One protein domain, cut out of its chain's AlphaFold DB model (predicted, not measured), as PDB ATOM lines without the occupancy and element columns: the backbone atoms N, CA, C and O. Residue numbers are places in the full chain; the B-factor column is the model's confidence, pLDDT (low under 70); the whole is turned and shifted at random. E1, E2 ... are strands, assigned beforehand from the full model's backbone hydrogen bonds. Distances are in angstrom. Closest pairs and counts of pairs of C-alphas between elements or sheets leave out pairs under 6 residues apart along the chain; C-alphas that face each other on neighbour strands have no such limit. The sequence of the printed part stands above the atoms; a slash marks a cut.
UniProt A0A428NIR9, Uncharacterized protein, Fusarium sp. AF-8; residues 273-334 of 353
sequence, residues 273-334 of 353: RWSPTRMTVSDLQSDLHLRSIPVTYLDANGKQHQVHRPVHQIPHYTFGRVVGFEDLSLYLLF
ATOM      1  N   ARG A 273     -15.320 -54.492  29.846       90.06
ATOM      2  CA  ARG A 273     -14.348 -53.764  29.038       90.06
ATOM      3  C   ARG A 273     -13.261 -53.228  29.961       90.06
ATOM      4  O   ARG A 273     -13.345 -52.110  30.468       90.06
ATOM      5  N   TRP A 274     -12.281 -54.083  30.226       88.88
ATOM      6  CA  TRP A 274     -11.178 -53.806  31.138       88.88
ATOM      7  C   TRP A 274     -10.264 -52.695  30.600       88.88
ATOM      8  O   TRP A 274      -9.930 -52.669  29.416       88.88
ATOM      9  N   SER A 275      -9.866 -51.776  31.482       81.44
ATOM     10  CA  SER A 275      -8.956 -50.665  31.190       81.44
ATOM     11  C   SER A 275      -7.612 -50.895  31.894       81.44
ATOM     12  O   SER A 275      -7.455 -50.500  33.047       81.44
ATOM     13  N   PRO A 276      -6.620 -51.530  31.243       72.62
ATOM     14  CA  PRO A 276      -5.356 -51.914  31.885       72.62
ATOM     15  C   PRO A 276      -4.426 -50.727  32.194       72.62
ATOM     16  O   PRO A 276      -3.378 -50.899  32.817       72.62
ATOM     17  N   THR A 277      -4.758 -49.529  31.717       64.38
ATOM     18  CA  THR A 277      -3.877 -48.363  31.740       64.38
ATOM     19  C   THR A 277      -3.746 -47.753  33.136       64.38
ATOM     20  O   THR A 277      -4.711 -47.673  33.895       64.38
ATOM     21  N   ARG A 278      -2.544 -47.250  33.453       56.38
ATOM     22  CA  ARG A 278      -2.300 -46.417  34.638       56.38
ATOM     23  C   ARG A 278      -3.069 -45.106  34.486       56.38
ATOM     24  O   ARG A 278      -2.716 -44.295  33.634       56.38
ATOM     25  N   MET A 279      -4.080 -44.883  35.315       54.69
ATOM     26  CA  MET A 279      -4.675 -43.556  35.444       54.69
ATOM     27  C   MET A 279      -3.777 -42.722  36.357       54.69
ATOM     28  O   MET A 279      -3.669 -42.984  37.550       54.69
ATOM     29  N   THR A 280      -3.059 -41.759  35.777       51.66
ATOM     30  CA  THR A 280      -2.228 -40.793  36.518       51.66
ATOM     31  C   THR A 280      -3.066 -39.779  37.290       51.66
ATOM     32  O   THR A 280      -2.570 -39.164  38.229       51.66
ATOM     33  N   VAL A 281      -4.332 -39.620  36.901       57.34
ATOM     34  CA  VAL A 281      -5.315 -38.735  37.520       57.34
ATOM     35  C   VAL A 281      -6.587 -39.547  37.715       57.34
ATOM     36  O   VAL A 281      -7.034 -40.216  36.785       57.34
ATOM     37  N   SER A 282      -7.132 -39.517  38.929       66.56
ATOM     38  CA  SER A 282      -8.437 -40.104  39.220       66.56
ATOM     39  C   SER A 282      -9.520 -39.386  38.407       66.56
ATOM     40  O   SER A 282      -9.555 -38.155  38.359       66.56
ATOM     41  N   ASP A 283     -10.395 -40.156  37.766       69.69
ATOM     42  CA  ASP A 283     -11.625 -39.671  37.133       69.69
ATOM     43  C   ASP A 283     -12.716 -39.341  38.165       69.69
ATOM     44  O   ASP A 283     -13.630 -38.569  37.882       69.69
ATOM     45  N   LEU A 284     -12.583 -39.854  39.389       77.25
ATOM     46  CA  LEU A 284     -13.407 -39.499  40.537       77.25
ATOM     47  C   LEU A 284     -12.827 -38.247  41.215       77.25
ATOM     48  O   LEU A 284     -12.061 -38.331  42.170       77.25
ATOM     49  N   GLN A 285     -13.166 -37.067  40.697       73.50
ATOM     50  CA  GLN A 285     -12.650 -35.791  41.223       73.50
ATOM     51  C   GLN A 285     -13.540 -35.165  42.305       73.50
ATOM     52  O   GLN A 285     -13.075 -34.320  43.070       73.50
ATOM     53  N   SER A 286     -14.803 -35.581  42.385       77.94
ATOM     54  CA  SER A 286     -15.815 -35.023  43.283       77.94
ATOM     55  C   SER A 286     -16.385 -36.070  44.242       77.94
ATOM     56  O   SER A 286     -16.209 -37.282  44.083       77.94
ATOM     57  N   ASP A 287     -17.052 -35.598  45.295       76.75
ATOM     58  CA  ASP A 287     -17.775 -36.482  46.203       76.75
ATOM     59  C   ASP A 287     -19.012 -37.063  45.521       76.75
ATOM     60  O   ASP A 287     -19.824 -36.326  44.974       76.75
ATOM     61  N   LEU A 288     -19.182 -38.382  45.598       74.62
ATOM     62  CA  LEU A 288     -20.349 -39.079  45.046       74.62
ATOM     63  C   LEU A 288     -21.574 -38.994  45.977       74.62
ATOM     64  O   LEU A 288     -22.468 -39.831  45.895       74.62
ATOM     65  N   HIS A 289     -21.583 -38.054  46.930       73.56
ATOM     66  CA  HIS A 289     -22.562 -37.957  48.025       73.56
ATOM     67  C   HIS A 289     -22.808 -39.288  48.765       73.56
ATOM     68  O   HIS A 289     -23.835 -39.499  49.414       73.56
ATOM     69  N   LEU A 290     -21.840 -40.204  48.701       76.56
ATOM     70  CA  LEU A 290     -21.886 -41.480  49.394       76.56
ATOM     71  C   LEU A 290     -21.463 -41.281  50.842       76.56
ATOM     72  O   LEU A 290     -20.650 -40.417  51.177       76.56
ATOM     73  N   ARG A 291     -21.948 -42.157  51.724       79.50
ATOM     74  CA  ARG A 291     -21.442 -42.193  53.094       79.50
ATOM     75  C   ARG A 291     -19.930 -42.415  53.071       79.50
ATOM     76  O   ARG A 291     -19.454 -43.394  52.498       79.50
ATOM     77  N   SER A 292     -19.193 -41.547  53.759       84.31
ATOM     78  CA  SER A 292     -17.740 -41.652  53.868       84.31
ATOM     79  C   SER A 292     -17.320 -43.029  54.393       84.31
ATOM     80  O   SER A 292     -17.853 -43.520  55.397       84.31
ATOM     81  N   ILE A 293     -16.344 -43.645  53.734       84.88
ATOM     82  CA  ILE A 293     -15.861 -44.994  54.030       84.88
ATOM     83  C   ILE A 293     -14.760 -44.899  55.099       84.88
ATOM     84  O   ILE A 293     -13.924 -43.992  55.036       84.88
ATOM     85  N   PRO A 294     -14.742 -45.801  56.098       88.38
ATOM     86  CA  PRO A 294     -13.663 -45.846  57.074       88.38
ATOM     87  C   PRO A 294     -12.362 -46.304  56.403       88.38
ATOM     88  O   PRO A 294     -12.291 -47.392  55.832       88.38
ATOM     89  N   VAL A 295     -11.324 -45.485  56.516       88.06
ATOM     90  CA  VAL A 295      -9.958 -45.781  56.080       88.06
ATOM     91  C   VAL A 295      -9.033 -45.861  57.283       88.06
ATOM     92  O   VAL A 295      -9.288 -45.252  58.326       88.06
ATOM     93  N   THR A 296      -7.955 -46.625  57.137       87.44
ATOM     94  CA  THR A 296      -6.955 -46.805  58.191       87.44
ATOM     95  C   THR A 296      -5.579 -46.472  57.641       87.44
ATOM     96  O   THR A 296      -5.211 -46.990  56.591       87.44
ATOM     97  N   TYR A 297      -4.822 -45.632  58.346       87.31
ATOM     98  CA  TYR A 297      -3.456 -45.269  57.965       87.31
ATOM     99  C   TYR A 297      -2.541 -45.146  59.181       87.31
ATOM    100  O   TYR A 297      -3.006 -45.059  60.319       87.31
ATOM    101  N   LEU A 298      -1.234 -45.172  58.926       86.44
ATOM    102  CA  LEU A 298      -0.197 -44.912  59.920       86.44
ATOM    103  C   LEU A 298       0.297 -43.479  59.740       86.44
ATOM    104  O   LEU A 298       0.606 -43.081  58.616       86.44
ATOM    105  N   ASP A 299       0.362 -42.717  60.828       81.50
ATOM    106  CA  ASP A 299       1.006 -41.406  60.811       81.50
ATOM    107  C   ASP A 299       2.541 -41.529  60.756       81.50
ATOM    108  O   ASP A 299       3.109 -42.619  60.875       81.50
ATOM    109  N   ALA A 300       3.231 -40.394  60.613       80.88
ATOM    110  CA  ALA A 300       4.696 -40.334  60.602       80.88
ATOM    111  C   ALA A 300       5.357 -40.904  61.878       80.88
ATOM    112  O   ALA A 300       6.538 -41.241  61.862       80.88
ATOM    113  N   ASN A 301       4.603 -41.041  62.974       84.62
ATOM    114  CA  ASN A 301       5.061 -41.610  64.239       84.62
ATOM    115  C   ASN A 301       4.714 -43.107  64.371       84.62
ATOM    116  O   ASN A 301       4.935 -43.695  65.430       84.62
ATOM    117  N   GLY A 302       4.155 -43.727  63.325       81.12
ATOM    118  CA  GLY A 302       3.742 -45.129  63.313       81.12
ATOM    119  C   GLY A 302       2.460 -45.412  64.101       81.12
ATOM    120  O   GLY A 302       2.150 -46.574  64.369       81.12
ATOM    121  N   LYS A 303       1.698 -44.386  64.493       86.44
ATOM    122  CA  LYS A 303       0.417 -44.562  65.179       86.44
ATOM    123  C   LYS A 303      -0.690 -44.776  64.155       86.44
ATOM    124  O   LYS A 303      -0.825 -44.032  63.186       86.44
ATOM    125  N   GLN A 304      -1.511 -45.792  64.401       87.00
ATOM    126  CA  GLN A 304      -2.665 -46.106  63.571       87.00
ATOM    127  C   GLN A 304      -3.823 -45.150  63.855       87.00
ATOM    128  O   GLN A 304      -4.239 -44.981  65.004       87.00
ATOM    129  N   HIS A 305      -4.373 -44.577  62.790       86.69
ATOM    130  CA  HIS A 305      -5.567 -43.743  62.821       86.69
ATOM    131  C   HIS A 305      -6.650 -44.353  61.944       86.69
ATOM    132  O   HIS A 305      -6.371 -44.895  60.873       86.69
ATOM    133  N   GLN A 306      -7.892 -44.242  62.406       90.06
ATOM    134  CA  GLN A 306      -9.077 -44.616  61.649       90.06
ATOM    135  C   GLN A 306      -9.908 -43.358  61.424       90.06
ATOM    136  O   GLN A 306     -10.354 -42.723  62.378       90.06
ATOM    137  N   VAL A 307     -10.094 -42.990  60.162       89.25
ATOM    138  CA  VAL A 307     -10.827 -41.783  59.766       89.25
ATOM    139  C   VAL A 307     -11.827 -42.123  58.672       89.25
ATOM    140  O   VAL A 307     -11.684 -43.123  57.978       89.25
ATOM    141  N   HIS A 308     -12.862 -41.306  58.521       89.38
ATOM    142  CA  HIS A 308     -13.824 -41.445  57.435       89.38
ATOM    143  C   HIS A 308     -13.440 -40.518  56.282       89.38
ATOM    144  O   HIS A 308     -13.162 -39.338  56.510       89.38
ATOM    145  N   ARG A 309     -13.426 -41.047  55.054       86.00
ATOM    146  CA  ARG A 309     -13.099 -40.280  53.845       86.00
ATOM    147  C   ARG A 309     -14.126 -40.510  52.730       86.00
ATOM    148  O   ARG A 309     -14.662 -41.617  52.626       86.00
ATOM    149  N   PRO A 310     -14.449 -39.478  51.931       86.44
ATOM    150  CA  PRO A 310     -15.276 -39.634  50.738       86.44
ATOM    151  C   PRO A 310     -14.538 -40.463  49.678       86.44
ATOM    152  O   PRO A 310     -13.309 -40.549  49.693       86.44
ATOM    153  N   VAL A 311     -15.280 -41.079  48.756       84.56
ATOM    154  CA  VAL A 311     -14.738 -42.099  47.837       84.56
ATOM    155  C   VAL A 311     -13.618 -41.560  46.941       84.56
ATOM    156  O   VAL A 311     -12.617 -42.250  46.763       84.56
ATOM    157  N   HIS A 312     -13.719 -40.316  46.462       84.00
ATOM    158  CA  HIS A 312     -12.679 -39.686  45.632       84.00
ATOM    159  C   HIS A 312     -11.329 -39.514  46.346       84.00
ATOM    160  O   HIS A 312     -10.293 -39.438  45.695       84.00
ATOM    161  N   GLN A 313     -11.310 -39.482  47.685       83.69
ATOM    162  CA  GLN A 313     -10.076 -39.375  48.480       83.69
ATOM    163  C   GLN A 313      -9.470 -40.740  48.819       83.69
ATOM    164  O   GLN A 313      -8.398 -40.817  49.420       83.69
ATOM    165  N   ILE A 314     -10.157 -41.829  48.482       85.75
ATOM    166  CA  ILE A 314      -9.697 -43.182  48.771       85.75
ATOM    167  C   ILE A 314      -8.936 -43.706  47.559       85.75
ATOM    168  O   ILE A 314      -9.429 -43.576  46.439       85.75
ATOM    169  N   PRO A 315      -7.776 -44.355  47.760       84.69
ATOM    170  CA  PRO A 315      -7.100 -45.106  46.713       84.69
ATOM    171  C   PRO A 315      -8.047 -45.994  45.922       84.69
ATOM    172  O   PRO A 315      -8.694 -46.872  46.493       84.69
ATOM    173  N   HIS A 316      -8.116 -45.785  44.612       84.06
ATOM    174  CA  HIS A 316      -8.970 -46.577  43.743       84.06
ATOM    175  C   HIS A 316      -8.356 -46.805  42.368       84.06
ATOM    176  O   HIS A 316      -7.459 -46.087  41.930       84.06
ATOM    177  N   TYR A 317      -8.848 -47.848  41.708       83.94
ATOM    178  CA  TYR A 317      -8.501 -48.206  40.343       83.94
ATOM    179  C   TYR A 317      -9.776 -48.385  39.522       83.94
ATOM    180  O   TYR A 317     -10.646 -49.183  39.880       83.94
ATOM    181  N   THR A 318      -9.864 -47.653  38.416       85.75
ATOM    182  CA  THR A 318     -10.948 -47.766  37.439       85.75
ATOM    183  C   THR A 318     -10.723 -49.025  36.616       85.75
ATOM    184  O   THR A 318      -9.959 -49.045  35.652       85.75
ATOM    185  N   PHE A 319     -11.365 -50.112  37.037       86.56
ATOM    186  CA  PHE A 319     -11.191 -51.426  36.433       86.56
ATOM    187  C   PHE A 319     -11.717 -51.442  34.998       86.56
ATOM    188  O   PHE A 319     -11.098 -52.017  34.109       86.56
ATOM    189  N   GLY A 320     -12.840 -50.786  34.726       88.31
ATOM    190  CA  GLY A 320     -13.379 -50.722  33.374       88.31
ATOM    191  C   GLY A 320     -14.870 -50.460  33.359       88.31
ATOM    192  O   GLY A 320     -15.416 -49.948  34.328       88.31
ATOM    193  N   ARG A 321     -15.527 -50.832  32.260       89.50
ATOM    194  CA  ARG A 321     -16.976 -50.656  32.071       89.50
ATOM    195  C   ARG A 321     -17.688 -51.987  31.893       89.50
ATOM    196  O   ARG A 321     -17.108 -52.931  31.351       89.50
ATOM    197  N   VAL A 322     -18.936 -52.070  32.343       89.25
ATOM    198  CA  VAL A 322     -19.747 -53.288  32.211       89.25
ATOM    199  C   VAL A 322     -20.251 -53.419  30.773       89.25
ATOM    200  O   VAL A 322     -20.850 -52.499  30.224       89.25
ATOM    201  N   VAL A 323     -20.015 -54.565  30.133       88.38
ATOM    202  CA  VAL A 323     -20.533 -54.810  28.778       88.38
ATOM    203  C   VAL A 323     -22.056 -54.951  28.847       88.38
ATOM    204  O   VAL A 323     -22.580 -55.635  29.727       88.38
ATOM    205  N   GLY A 324     -22.763 -54.268  27.945       87.19
ATOM    206  CA  GLY A 324     -24.225 -54.157  27.966       87.19
ATOM    207  C   GLY A 324     -24.766 -53.038  28.864       87.19
ATOM    208  O   GLY A 324     -25.967 -52.797  28.843       87.19
ATOM    209  N   PHE A 325     -23.899 -52.350  29.618       84.50
ATOM    210  CA  PHE A 325     -24.205 -51.165  30.428       84.50
ATOM    211  C   PHE A 325     -22.979 -50.232  30.438       84.50
ATOM    212  O   PHE A 325     -22.255 -50.119  31.427       84.50
ATOM    213  N   GLU A 326     -22.694 -49.603  29.294       81.62
ATOM    214  CA  GLU A 326     -21.431 -48.876  29.090       81.62
ATOM    215  C   GLU A 326     -21.295 -47.602  29.937       81.62
ATOM    216  O   GLU A 326     -20.174 -47.147  30.165       81.62
ATOM    217  N   ASP A 327     -22.407 -47.079  30.453       82.94
ATOM    218  CA  ASP A 327     -22.426 -45.925  31.357       82.94
ATOM    219  C   ASP A 327     -22.002 -46.291  32.792       82.94
ATOM    220  O   ASP A 327     -21.693 -45.415  33.598       82.94
ATOM    221  N   LEU A 328     -21.935 -47.588  33.123       85.31
ATOM    222  CA  LEU A 328     -21.470 -48.061  34.425       85.31
ATOM    223  C   LEU A 328     -19.960 -48.312  34.416       85.31
ATOM    224  O   LEU A 328     -19.469 -49.323  33.897       85.31
ATOM    225  N   SER A 329     -19.232 -47.414  35.075       87.00
ATOM    226  CA  SER A 329     -17.826 -47.605  35.432       87.00
ATOM    227  C   SER A 329     -17.687 -48.440  36.707       87.00
ATOM    228  O   SER A 329     -18.376 -48.224  37.704       87.00
ATOM    229  N   LEU A 330     -16.760 -49.397  36.690       88.00
ATOM    230  CA  LEU A 330     -16.423 -50.249  37.821       88.00
ATOM    231  C   LEU A 330     -15.127 -49.775  38.483       88.00
ATOM    232  O   LEU A 330     -14.067 -49.752  37.850       88.00
ATOM    233  N   TYR A 331     -15.206 -49.490  39.780       87.75
ATOM    234  CA  TYR A 331     -14.085 -49.040  40.600       87.75
ATOM    235  C   TYR A 331     -13.720 -50.084  41.655       87.75
ATOM    236  O   TYR A 331     -14.587 -50.622  42.345       87.75
ATOM    237  N   LEU A 332     -12.424 -50.345  41.814       87.38
ATOM    238  CA  LEU A 332     -11.876 -51.122  42.924       87.38
ATOM    239  C   LEU A 332     -11.271 -50.158  43.942       87.38
ATOM    240  O   LEU A 332     -10.358 -49.408  43.605       87.38
ATOM    241  N   LEU A 333     -11.781 -50.177  45.172       87.06
ATOM    242  CA  LEU A 333     -11.340 -49.305  46.262       87.06
ATOM    243  C   LEU A 333     -10.323 -50.026  47.156       87.06
ATOM    244  O   LEU A 333     -10.493 -51.204  47.472       87.06
ATOM    245  N   PHE A 334      -9.323 -49.299  47.657       87.50
ATOM    246  CA  PHE A 334      -8.297 -49.809  48.571       87.50
ATOM    247  C   PHE A 334      -8.208 -48.972  49.867       87.50
ATOM    248  O   PHE A 334      -7.230 -48.252  50.079       87.50
TER     249      PHE A 334
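This is residues 273 to 334 of the 353 residues of an uncharacterized protein of Fusarium sp. AF-8 (UniProt A0A428NIR9). Two separate strand hairpins, E1 with E2 and E3 with E4, follow each other along the longest axis, and unnamed residues 273 to 292 loop from beside E3 to E1. The printed part has 62 residues, no named helix and four named strands, E1 to E4, in two antiparallel sheets; it is all strand, with under half, 28 residues, in named strands. It is loose, radius of gyration of the C-alphas 14.2 A, spanning 46 by 25 by 16 A.

Start at residues 273 to 274, antiparallel to residues 320 to 321 of E3, residues 316 to 322. Further on, E1, residues 293 to 298, and E2, residues 304 to 309, form an antiparallel hairpin at 149 degrees; N 295 and O 307, 2.8 A apart, are within hydrogen-bond range. E3 and E4, residues 325 to 333, form another at 155 degrees, with N 319 and O 330 within range at 2.8 A. E4 bends by 52 degrees at residue 328. The two hairpins are apart.

Find C-alpha 293 at (-15.861, -44.994, 54.030); E1 runs 16.7 A from there, E2 15.4 A, E3 17.2 A, and E4 20.5 A to C-alpha 333 at (-11.340, -49.305, 46.262).

The farthest C-alphas, Asn 301 and Gly 324, are 48.3 A apart. The printed part has no cut; residues 277 to 283 have pLDDT under 70.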